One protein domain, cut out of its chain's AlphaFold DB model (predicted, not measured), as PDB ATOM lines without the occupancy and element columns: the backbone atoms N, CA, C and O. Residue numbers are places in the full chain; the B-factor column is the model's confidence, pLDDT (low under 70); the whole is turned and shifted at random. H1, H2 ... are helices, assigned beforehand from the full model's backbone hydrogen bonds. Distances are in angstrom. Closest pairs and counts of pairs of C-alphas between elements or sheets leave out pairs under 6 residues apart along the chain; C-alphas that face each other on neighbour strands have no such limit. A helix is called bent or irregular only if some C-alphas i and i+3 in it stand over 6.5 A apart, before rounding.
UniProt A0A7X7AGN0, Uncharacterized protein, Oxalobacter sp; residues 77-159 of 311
ATOM      1  N   ALA A  77      -6.743   8.971 -55.766       43.16
ATOM      2  CA  ALA A  77      -5.903   7.887 -55.256       43.16
ATOM      3  C   ALA A  77      -4.625   8.436 -54.601       43.16
ATOM      4  O   ALA A  77      -4.282   8.020 -53.488       43.16
ATOM      5  N   ASP A  78      -3.977   9.424 -55.224       49.41
ATOM      6  CA  ASP A  78      -2.824  10.118 -54.643       49.41
ATOM      7  C   ASP A  78      -3.210  10.957 -53.417       49.41
ATOM      8  O   ASP A  78      -2.475  10.953 -52.433       49.41
ATOM      9  N   ALA A  79      -4.396  11.577 -53.383       49.97
ATOM     10  CA  ALA A  79      -4.892  12.272 -52.193       49.97
ATOM     11  C   ALA A  79      -5.055  11.316 -50.998       49.97
ATOM     12  O   ALA A  79      -4.547  11.596 -49.911       49.97
ATOM     13  N   LYS A  80      -5.684  10.146 -51.193       50.31
ATOM     14  CA  LYS A  80      -5.844   9.130 -50.133       50.31
ATOM     15  C   LYS A  80      -4.507   8.536 -49.688       50.31
ATOM     16  O   LYS A  80      -4.297   8.313 -48.495       50.31
ATOM     17  N   THR A  81      -3.587   8.312 -50.623       48.28
ATOM     18  CA  THR A  81      -2.245   7.797 -50.314       48.28
ATOM     19  C   THR A  81      -1.407   8.857 -49.589       48.28
ATOM     20  O   THR A  81      -0.728   8.544 -48.612       48.28
ATOM     21  N   GLY A  82      -1.536  10.127 -49.977       50.88
ATOM     22  CA  GLY A  82      -0.947  11.283 -49.306       50.88
ATOM     23  C   GLY A  82      -1.515  11.530 -47.907       50.88
ATOM     24  O   GLY A  82      -0.757  11.865 -46.999       50.88
ATOM     25  N   GLU A  83      -2.813  11.311 -47.678       56.28
ATOM     26  CA  GLU A  83      -3.410  11.335 -46.334       56.28
ATOM     27  C   GLU A  83      -2.887  10.206 -45.440       56.28
ATOM     28  O   GLU A  83      -2.602  10.440 -44.263       56.28
ATOM     29  N   LEU A  84      -2.721   8.995 -45.980       49.72
ATOM     30  CA  LEU A  84      -2.115   7.878 -45.249       49.72
ATOM     31  C   LEU A  84      -0.641   8.156 -44.923       49.72
ATOM     32  O   LEU A  84      -0.219   7.917 -43.792       49.72
ATOM     33  N   PHE A  85       0.124   8.735 -45.854       46.34
ATOM     34  CA  PHE A  85       1.500   9.172 -45.596       46.34
ATOM     35  C   PHE A  85       1.576  10.298 -44.558       46.34
ATOM     36  O   PHE A  85       2.415  10.227 -43.664       46.34
ATOM     37  N   LYS A  86       0.685  11.298 -44.612       60.19
ATOM     38  CA  LYS A  86       0.593  12.354 -43.586       60.19
ATOM     39  C   LYS A  86       0.299  11.761 -42.209       60.19
ATOM     40  O   LYS A  86       1.062  12.018 -41.284       60.19
ATOM     41  N   LYS A  87      -0.702  10.881 -42.092       58.94
ATOM     42  CA  LYS A  87      -1.021  10.170 -40.839       58.94
ATOM     43  C   LYS A  87       0.142   9.311 -40.336       58.94
ATOM     44  O   LYS A  87       0.382   9.269 -39.134       58.94
ATOM     45  N   LEU A  88       0.891   8.659 -41.228       48.97
ATOM     46  CA  LEU A  88       2.077   7.876 -40.865       48.97
ATOM     47  C   LEU A  88       3.224   8.770 -40.360       48.97
ATOM     48  O   LEU A  88       3.873   8.433 -39.371       48.97
ATOM     49  N   ILE A  89       3.453   9.919 -41.003       60.00
ATOM     50  CA  ILE A  89       4.453  10.916 -40.591       60.00
ATOM     51  C   ILE A  89       4.057  11.568 -39.260       60.00
ATOM     52  O   ILE A  89       4.911  11.735 -38.395       60.00
ATOM     53  N   GLU A  90       2.781  11.888 -39.051       64.81
ATOM     54  CA  GLU A  90       2.262  12.430 -37.788       64.81
ATOM     55  C   GLU A  90       2.347  11.408 -36.651       64.81
ATOM     56  O   GLU A  90       2.858  11.736 -35.583       64.81
ATOM     57  N   ALA A  91       1.940  10.155 -36.886       60.00
ATOM     58  CA  ALA A  91       2.075   9.074 -35.911       60.00
ATOM     59  C   ALA A  91       3.546   8.823 -35.540       60.00
ATOM     60  O   ALA A  91       3.863   8.651 -34.362       60.00
ATOM     61  N   ARG A  92       4.452   8.869 -36.526       57.19
ATOM     62  CA  ARG A  92       5.900   8.781 -36.305       57.19
ATOM     63  C   ARG A  92       6.440   9.987 -35.535       57.19
ATOM     64  O   ARG A  92       7.187   9.814 -34.583       57.19
ATOM     65  N   LYS A  93       6.042  11.209 -35.889       68.94
ATOM     66  CA  LYS A  93       6.464  12.428 -35.182       68.94
ATOM     67  C   LYS A  93       5.961  12.440 -33.734       68.94
ATOM     68  O   LYS A  93       6.695  12.872 -32.852       68.94
ATOM     69  N   ALA A  94       4.756  11.925 -33.486       65.31
ATOM     70  CA  ALA A  94       4.189  11.761 -32.149       65.31
ATOM     71  C   ALA A  94       4.861  10.633 -31.342       65.31
ATOM     72  O   ALA A  94       4.959  10.737 -30.119       65.31
ATOM     73  N   SER A  95       5.343   9.561 -31.984       56.53
ATOM     74  CA  SER A  95       6.140   8.537 -31.297       56.53
ATOM     75  C   SER A  95       7.562   9.024 -31.000       56.53
ATOM     76  O   SER A  95       8.052   8.802 -29.896       56.53
ATOM     77  N   GLU A  96       8.188   9.762 -31.918       62.03
ATOM     78  CA  GLU A  96       9.499  10.395 -31.726       62.03
ATOM     79  C   GLU A  96       9.458  11.523 -30.678       62.03
ATOM     80  O   GLU A  96      10.395  11.651 -29.892       62.03
ATOM     81  N   SER A  97       8.380  12.318 -30.606       70.88
ATOM     82  CA  SER A  97       8.217  13.325 -29.546       70.88
ATOM     83  C   SER A  97       8.022  12.674 -28.179       70.88
ATOM     84  O   SER A  97       8.666  13.090 -27.223       70.88
ATOM     85  N   ARG A  98       7.207  11.610 -28.101       67.88
ATOM     86  CA  ARG A  98       7.055  10.814 -26.876       67.88
ATOM     87  C   ARG A  98       8.384  10.204 -26.446       67.88
ATOM     88  O   ARG A  98       8.737  10.344 -25.289       67.88
ATOM     89  N   LEU A  99       9.140   9.571 -27.344       63.66
ATOM     90  CA  LEU A  99      10.447   8.995 -26.996       63.66
ATOM     91  C   LEU A  99      11.408  10.052 -26.440       63.66
ATOM     92  O   LEU A  99      11.983   9.824 -25.383       63.66
ATOM     93  N   LYS A 100      11.500  11.232 -27.064       68.62
ATOM     94  CA  LYS A 100      12.323  12.344 -26.552       68.62
ATOM     95  C   LYS A 100      11.874  12.847 -25.181       68.62
ATOM     96  O   LYS A 100      12.714  13.190 -24.357       68.62
ATOM     97  N   GLU A 101      10.570  12.888 -24.928       71.75
ATOM     98  CA  GLU A 101      10.009  13.240 -23.621       71.75
ATOM     99  C   GLU A 101      10.360  12.178 -22.564       71.75
ATOM    100  O   GLU A 101      10.820  12.523 -21.480       71.75
ATOM    101  N   GLN A 102      10.278  10.886 -22.906       68.44
ATOM    102  CA  GLN A 102      10.699   9.791 -22.023       68.44
ATOM    103  C   GLN A 102      12.213   9.786 -21.760       68.44
ATOM    104  O   GLN A 102      12.628   9.535 -20.631       68.44
ATOM    105  N   GLU A 103      13.037  10.076 -22.769       68.50
ATOM    106  CA  GLU A 103      14.492  10.229 -22.636       68.50
ATOM    107  C   GLU A 103      14.849  11.442 -21.766       68.50
ATOM    108  O   GLU A 103      15.750  11.349 -20.932       68.50
ATOM    109  N   ALA A 104      14.120  12.556 -21.900       70.12
ATOM    110  CA  ALA A 104      14.283  13.736 -21.056       70.12
ATOM    111  C   ALA A 104      13.860  13.472 -19.598       70.12
ATOM    112  O   ALA A 104      14.592  13.862 -18.689       70.12
ATOM    113  N   GLU A 105      12.750  12.761 -19.358       69.19
ATOM    114  CA  GLU A 105      12.355  12.290 -18.018       69.19
ATOM    115  C   GLU A 105      13.441  11.396 -17.395       69.19
ATOM    116  O   GLU A 105      13.824  11.599 -16.239       69.19
ATOM    117  N   TYR A 106      13.973  10.436 -18.160       67.94
ATOM    118  CA  TYR A 106      15.034   9.537 -17.698       67.94
ATOM    119  C   TYR A 106      16.331  10.295 -17.391       67.94
ATOM    120  O   TYR A 106      16.942  10.069 -16.347       67.94
ATOM    121  N   ALA A 107      16.741  11.213 -18.268       70.94
ATOM    122  CA  ALA A 107      17.938  12.028 -18.085       70.94
ATOM    123  C   ALA A 107      17.805  12.994 -16.897       70.94
ATOM    124  O   ALA A 107      18.769  13.170 -16.154       70.94
ATOM    125  N   ALA A 108      16.623  13.578 -16.682       71.19
ATOM    126  CA  ALA A 108      16.344  14.416 -15.519       71.19
ATOM    127  C   ALA A 108      16.429  13.609 -14.215       71.19
ATOM    128  O   ALA A 108      17.046  14.063 -13.257       71.19
ATOM    129  N   LEU A 109      15.884  12.390 -14.174       63.25
ATOM    130  CA  LEU A 109      15.964  11.552 -12.975       63.25
ATOM    131  C   LEU A 109      17.360  10.962 -12.742       63.25
ATOM    132  O   LEU A 109      17.772  10.892 -11.591       63.25
ATOM    133  N   LEU A 110      18.139  10.645 -13.784       64.44
ATOM    134  CA  LEU A 110      19.570  10.340 -13.618       64.44
ATOM    135  C   LEU A 110      20.406  11.551 -13.170       64.44
ATOM    136  O   LEU A 110      21.481  11.358 -12.613       64.44
ATOM    137  N   ALA A 111      19.947  12.780 -13.422       63.19
ATOM    138  CA  ALA A 111      20.596  13.998 -12.937       63.19
ATOM    139  C   ALA A 111      20.189  14.375 -11.497       63.19
ATOM    140  O   ALA A 111      20.897  15.148 -10.859       63.19
ATOM    141  N   ILE A 112      19.065  13.844 -10.999       60.88
ATOM    142  CA  ILE A 112      18.532  14.085  -9.645       60.88
ATOM    143  C   ILE A 112      18.855  12.926  -8.683       60.88
ATOM    144  O   ILE A 112      18.931  13.144  -7.477       60.88
ATOM    145  N   GLY A 113      19.033  11.704  -9.194       50.72
ATOM    146  CA  GLY A 113      19.345  10.520  -8.394       50.72
ATOM    147  C   GLY A 113      20.706  10.628  -7.705       50.72
ATOM    148  O   GLY A 113      21.736  10.793  -8.361       50.72
ATOM    149  N   ASP A 114      20.705  10.490  -6.377       53.16
ATOM    150  CA  ASP A 114      21.926  10.351  -5.577       53.16
ATOM    151  C   ASP A 114      22.701   9.085  -6.009       53.16
ATOM    152  O   ASP A 114      22.138   8.121  -6.540       53.16
ATOM    153  N   VAL A 115      24.007   9.043  -5.716       47.94
ATOM    154  CA  VAL A 115      24.857   7.857  -5.936       47.94
ATOM    155  C   VAL A 115      24.390   6.700  -5.037       47.94
ATOM    156  O   VAL A 115      24.877   6.516  -3.922       47.94
ATOM    157  N   GLY A 116      23.425   5.921  -5.524       56.00
ATOM    158  CA  GLY A 116      22.795   4.827  -4.784       56.00
ATOM    159  C   GLY A 116      21.460   4.347  -5.358       56.00
ATOM    160  O   GLY A 116      21.109   3.187  -5.132       56.00
ATOM    161  N   ASP A 117      20.745   5.180  -6.122       67.12
ATOM    162  CA  ASP A 117      19.510   4.755  -6.791       67.12
ATOM    163  C   ASP A 117      19.823   3.809  -7.958       67.12
ATOM    164  O   ASP A 117      20.655   4.095  -8.827       67.12
ATOM    165  N   THR A 118      19.161   2.652  -7.993       77.00
ATOM    166  CA  THR A 118      19.316   1.718  -9.112       77.00
ATOM    167  C   THR A 118      18.485   2.175 -10.313       77.00
ATOM    168  O   THR A 118      17.478   2.871 -10.173       77.00
ATOM    169  N   ALA A 119      18.844   1.728 -11.522       71.94
ATOM    170  CA  ALA A 119      18.043   2.004 -12.719       71.94
ATOM    171  C   ALA A 119      16.587   1.490 -12.601       71.94
ATOM    172  O   ALA A 119      15.689   2.034 -13.243       71.94
ATOM    173  N   GLU A 120      16.355   0.475 -11.760       78.50
ATOM    174  CA  GLU A 120      15.035  -0.057 -11.406       78.50
ATOM    175  C   GLU A 120      14.256   0.890 -10.472       78.50
ATOM    176  O   GLU A 120      13.053   1.079 -10.650       78.50
ATOM    177  N   ASP A 121      14.930   1.543  -9.519       78.19
ATOM    178  CA  ASP A 121      14.323   2.552  -8.641       78.19
ATOM    179  C   ASP A 121      13.864   3.780  -9.442       78.19
ATOM    180  O   ASP A 121      12.717   4.217  -9.303       78.19
ATOM    181  N   ILE A 122      14.705   4.252 -10.370       77.75
ATOM    182  CA  ILE A 122      14.371   5.331 -11.316       77.75
ATOM    183  C   ILE A 122      13.180   4.928 -12.203       77.75
ATOM    184  O   ILE A 122      12.216   5.686 -12.328       77.75
ATOM    185  N   ALA A 123      13.191   3.714 -12.770       78.44
ATOM    186  CA  ALA A 123      12.086   3.203 -13.588       78.44
ATOM    187  C   ALA A 123      10.754   3.163 -12.813       78.44
ATOM    188  O   ALA A 123       9.719   3.601 -13.327       78.44
ATOM    189  N   ARG A 124      10.779   2.693 -11.556       84.12
ATOM    190  CA  ARG A 124       9.610   2.692 -10.659       84.12
ATOM    191  C   ARG A 124       9.109   4.106 -10.371       84.12
ATOM    192  O   ARG A 124       7.899   4.329 -10.390       84.12
ATOM    193  N   GLN A 125      10.006   5.069 -10.164       83.06
ATOM    194  CA  GLN A 125       9.628   6.461  -9.913       83.06
ATOM    195  C   GLN A 125       8.959   7.118 -11.136       83.06
ATOM    196  O   GLN A 125       7.978   7.849 -10.972       83.06
ATOM    197  N   ILE A 126       9.422   6.818 -12.358       82.50
ATOM    198  CA  ILE A 126       8.765   7.247 -13.609       82.50
ATOM    199  C   ILE A 126       7.369   6.629 -13.719       82.50
ATOM    200  O   ILE A 126       6.394   7.345 -13.961       82.50
ATOM    201  N   ALA A 127       7.250   5.312 -13.510       81.44
ATOM    202  CA  ALA A 127       5.969   4.610 -13.575       81.44
ATOM    203  C   ALA A 127       4.952   5.191 -12.577       81.44
ATOM    204  O   ALA A 127       3.825   5.505 -12.963       81.44
ATOM    205  N   TYR A 128       5.376   5.432 -11.331       88.00
ATOM    206  CA  TYR A 128       4.565   6.093 -10.310       88.00
ATOM    207  C   TYR A 128       4.088   7.485 -10.757       88.00
ATOM    208  O   TYR A 128       2.885   7.754 -10.733       88.00
ATOM    209  N   ARG A 129       4.995   8.356 -11.232       84.81
ATOM    210  CA  ARG A 129       4.637   9.707 -11.709       84.81
ATOM    211  C   ARG A 129       3.606   9.660 -12.839       84.81
ATOM    212  O   ARG A 129       2.635  10.413 -12.795       84.81
ATOM    213  N   ARG A 130       3.764   8.746 -13.803       84.00
ATOM    214  CA  ARG A 130       2.805   8.564 -14.909       84.00
ATOM    215  C   ARG A 130       1.441   8.084 -14.418       84.00
ATOM    216  O   ARG A 130       0.427   8.627 -14.843       84.00
ATOM    217  N   PHE A 131       1.400   7.123 -13.495       89.06
ATOM    218  CA  PHE A 131       0.144   6.626 -12.929       89.06
ATOM    219  C   PHE A 131      -0.611   7.689 -12.116       89.06
ATOM    220  O   PHE A 131      -1.840   7.737 -12.173       89.06
ATOM    221  N   VAL A 132       0.109   8.560 -11.401       88.56
ATOM    222  CA  VAL A 132      -0.479   9.709 -10.694       88.56
ATOM    223  C   VAL A 132      -0.995  10.762 -11.679       88.56
ATOM    224  O   VAL A 132      -2.115  11.236 -11.511       88.56
ATOM    225  N   ALA A 133      -0.228  11.089 -12.724       81.81
ATOM    226  CA  ALA A 133      -0.624  12.068 -13.742       81.81
ATOM    227  C   ALA A 133      -1.830  11.615 -14.590       81.81
ATOM    228  O   ALA A 133      -2.659  12.438 -14.968       81.81
ATOM    229  N   GLU A 134      -1.956  10.312 -14.864       90.81
ATOM    230  CA  GLU A 134      -3.094   9.732 -15.593       90.81
ATOM    231  C   GLU A 134      -4.396   9.756 -14.767       90.81
ATOM    232  O   GLU A 134      -5.487   9.757 -15.334       90.81
ATOM    233  N   GLY A 135      -4.303   9.777 -13.430       79.81
ATOM    234  CA  GLY A 135      -5.418  10.038 -12.507       79.81
ATOM    235  C   GLY A 135      -6.553   9.002 -12.479       79.81
ATOM    236  O   GLY A 135      -7.488   9.139 -11.690       79.81
ATOM    237  N   SER A 136      -6.503   7.956 -13.307       91.94
ATOM    238  CA  SER A 136      -7.544   6.928 -13.357       91.94
ATOM    239  C   SER A 136      -7.488   6.008 -12.131       91.94
ATOM    240  O   SER A 136      -6.421   5.711 -11.594       91.94
ATOM    241  N   LYS A 137      -8.650   5.522 -11.674       89.38
ATOM    242  CA  LYS A 137      -8.771   4.729 -10.435       89.38
ATOM    243  C   LYS A 137      -7.855   3.497 -10.417       89.38
ATOM    244  O   LYS A 137      -7.256   3.200  -9.388       89.38
ATOM    245  N   GLU A 138      -7.738   2.804 -11.545       90.00
ATOM    246  CA  GLU A 138      -6.889   1.614 -11.695       90.00
ATOM    247  C   GLU A 138      -5.397   1.966 -11.610       90.00
ATOM    248  O   GLU A 138      -4.629   1.275 -10.940       90.00
ATOM    249  N   LYS A 139      -4.988   3.080 -12.227       84.69
ATOM    250  CA  LYS A 139      -3.599   3.550 -12.201       84.69
ATOM    251  C   LYS A 139      -3.216   4.099 -10.833       84.69
ATOM    252  O   LYS A 139      -2.147   3.764 -10.341       84.69
ATOM    253  N   LEU A 140      -4.110   4.814 -10.153       87.31
ATOM    254  CA  LEU A 140      -3.905   5.228  -8.762       87.31
ATOM    255  C   LEU A 140      -3.808   4.024  -7.803       87.31
ATOM    256  O   LEU A 140      -3.000   4.048  -6.878       87.31
ATOM    257  N   GLN A 141      -4.553   2.939  -8.043       89.62
ATOM    258  CA  GLN A 141      -4.374   1.680  -7.304       89.62
ATOM    259  C   GLN A 141      -3.023   1.006  -7.602       89.62
ATOM    260  O   GLN A 141      -2.394   0.484  -6.683       89.62
ATOM    261  N   ALA A 142      -2.544   1.041  -8.849       84.75
ATOM    262  CA  ALA A 142      -1.207   0.555  -9.200       84.75
ATOM    263  C   ALA A 142      -0.084   1.428  -8.597       84.75
ATOM    264  O   ALA A 142       0.920   0.896  -8.131       84.75
ATOM    265  N   ALA A 143      -0.272   2.749  -8.543       88.06
ATOM    266  CA  ALA A 143       0.646   3.694  -7.907       88.06
ATOM    267  C   ALA A 143       0.752   3.470  -6.390       88.06
ATOM    268  O   ALA A 143       1.849   3.530  -5.842       88.06
ATOM    269  N   LEU A 144      -0.371   3.169  -5.725       89.06
ATOM    270  CA  LEU A 144      -0.391   2.794  -4.308       89.06
ATOM    271  C   LEU A 144       0.402   1.506  -4.050       89.06
ATOM    272  O   LEU A 144       1.252   1.505  -3.170       89.06
ATOM    273  N   ARG A 145       0.217   0.459  -4.867       89.06
ATOM    274  CA  ARG A 145       0.999  -0.787  -4.742       89.06
ATOM    275  C   ARG A 145       2.505  -0.560  -4.903       89.06
ATOM    276  O   ARG A 145       3.277  -1.088  -4.115       89.06
ATOM    277  N   LEU A 146       2.917   0.267  -5.870       87.12
ATOM    278  CA  LEU A 146       4.327   0.650  -6.037       87.12
ATOM    279  C   LEU A 146       4.889   1.380  -4.804       87.12
ATOM    280  O   LEU A 146       6.047   1.167  -4.451       87.12
ATOM    281  N   LEU A 147       4.084   2.220  -4.142       87.88
ATOM    282  CA  LEU A 147       4.460   2.862  -2.878       87.88
ATOM    283  C   LEU A 147       4.583   1.851  -1.732       87.88
ATOM    284  O   LEU A 147       5.569   1.900  -1.001       87.88
ATOM    285  N   ASP A 148       3.628   0.928  -1.594       87.62
ATOM    286  CA  ASP A 148       3.646  -0.108  -0.554       87.62
ATOM    287  C   ASP A 148       4.879  -1.035  -0.716       87.62
ATOM    288  O   ASP A 148       5.559  -1.361   0.260       87.62
ATOM    289  N   GLU A 149       5.243  -1.391  -1.956       86.88
ATOM    290  CA  GLU A 149       6.472  -2.135  -2.287       86.88
ATOM    291  C   GLU A 149       7.750  -1.356  -1.923       86.88
ATOM    292  O   GLU A 149       8.697  -1.932  -1.375       86.88
ATOM    293  N   GLN A 150       7.787  -0.045  -2.192       85.56
ATOM    294  CA  GLN A 150       8.904   0.828  -1.810       85.56
ATOM    295  C   GLN A 150       9.014   0.983  -0.283       85.56
ATOM    296  O   GLN A 150      10.121   0.888   0.255       85.56
ATOM    297  N   GLU A 151       7.895   1.158   0.427       84.44
ATOM    298  CA  GLU A 151       7.842   1.217   1.894       84.44
ATOM    299  C   GLU A 151       8.373  -0.095   2.504       84.44
ATOM    300  O   GLU A 151       9.262  -0.062   3.361       84.44
ATOM    301  N   ALA A 152       7.935  -1.252   1.995       84.00
ATOM    302  CA  ALA A 152       8.418  -2.563   2.433       84.00
ATOM    303  C   ALA A 152       9.921  -2.777   2.155       84.00
ATOM    304  O   ALA A 152      10.649  -3.290   3.014       84.00
ATOM    305  N   ALA A 153      10.417  -2.360   0.984       81.31
ATOM    306  CA  ALA A 153      11.837  -2.443   0.643       81.31
ATOM    307  C   ALA A 153      12.707  -1.552   1.550       81.31
ATOM    308  O   ALA A 153      13.784  -1.979   1.983       81.31
ATOM    309  N   LEU A 154      12.235  -0.347   1.885       80.25
ATOM    310  CA  LEU A 154      12.903   0.562   2.819       80.25
ATOM    311  C   LEU A 154      12.902   0.012   4.249       80.25
ATOM    312  O   LEU A 154      13.958  -0.014   4.878       80.25
ATOM    313  N   MET A 155      11.774  -0.506   4.746       83.94
ATOM    314  CA  MET A 155      11.696  -1.136   6.074       83.94
ATOM    315  C   MET A 155      12.664  -2.313   6.204       83.94
ATOM    316  O   MET A 155      13.412  -2.388   7.179       83.94
ATOM    317  N   LYS A 156      12.744  -3.162   5.171       84.56
ATOM    318  CA  LYS A 156      13.712  -4.264   5.106       84.56
ATOM    319  C   LYS A 156      15.165  -3.773   5.156       84.56
ATOM    320  O   LYS A 156      15.978  -4.390   5.841       84.56
ATOM    321  N   ARG A 157      15.503  -2.670   4.469       79.50
ATOM    322  CA  ARG A 157      16.841  -2.039   4.540       79.50
ATOM    323  C   ARG A 157      17.127  -1.423   5.918       79.50
ATOM    324  O   ARG A 157      18.269  -1.456   6.359       79.50
ATOM    325  N   LEU A 158      16.105  -0.906   6.602       80.31
ATOM    326  CA  LEU A 158      16.187  -0.345   7.958       80.31
ATOM    327  C   LEU A 158      16.172  -1.409   9.074       80.31
ATOM    328  O   LEU A 158      16.279  -1.059  10.246       80.31
ATOM    329  N   GLY A 159      16.021  -2.697   8.741       82.62
ATOM    330  CA  GLY A 159      15.898  -3.778   9.726       82.62
ATOM    331  C   GLY A 159      14.592  -3.747  10.531       82.62
ATOM    332  O   GLY A 159      14.491  -4.412  11.560       82.62
TER     333      GLY A 159
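Overview. This is residues 77 to 159 of the 311 residues of an uncharacterized protein of Oxalobacter sp (UniProt A0A7X7AGN0). Three helices make an open zigzag: the long H1 leads to a corner, H2 folds back from it as one side of a V, and H3 turns again to form a helical hairpin with H2. Residues 77 to 101 of H1 stick out as a long arm from the small body of the remaining turns, and residues 151 to 159 stick out at the other end of the printed part. The printed part has 83 residues with three named helices, in the order H1, H2, H3, and no named strand; the class is all helix. It is extended, with a radius of gyration of the C-alphas of 19.0 A, and it spans 69 by 32 by 14 A, the long arm making much of the length.

Along the chain. H1, the longest helix, holds residues 77 to 112 and measures 52.1 A from first to last C-alpha; it begins at C-alpha 77, (-5.903, 7.887, -55.256), and ends at C-alpha 112, (18.532, 14.085, -9.645). H2 holds residues 119 to 134 and measures 22.7 A. H3 holds residues 137 to 157 and measures 30.4 A, ending at C-alpha 157, (16.841, -2.039, 4.540). No helix is bent or irregular.

Arrangement. H1 touches H2 with residues 105 to 110 alone, and H2 touches H1 with residues 122 to 126 alone. Their closest C-alphas are those of Leu 109 and Ile 122, 6.6 A apart. The two helices run opposite ways at a steep tilt of 58 degrees, and their centres are 21.0 A apart. H2 and H3 touch and form a helical hairpin, running opposite ways at a shallow tilt of 31 degrees. Their closest C-alphas are those of Phe 131 and Lys 139, 4.9 A apart, and H3 touches H2 with residues 139 to 146 alone. H1 and H3 are apart. In H1, H2 and H3 every O i to N i+4 pair is within hydrogen-bond range.

Size, cuts and confidence. The two C-alphas farthest apart are those of Ala 77 and Gly 159, at 69.5 A. Residues 77 to 101, which belong to H1, stand free, as do residues 151 to 159, of which 151 to 157 belong to H3. Without these stretches the body has 49 residues and spans 33 by 22 by 12 A. The link from H1 to H2 is short, with 6 residues, and the link from H2 to H3 is tight, with 2 residues; no link is long. The printed part has no cut. The mean pLDDT of the printed part is 72.3, and 36 residues are under 70, among them residues 77 to 96 and residues 109 to 117; the mean over H1 is 61, over H2 83 and over H3 86.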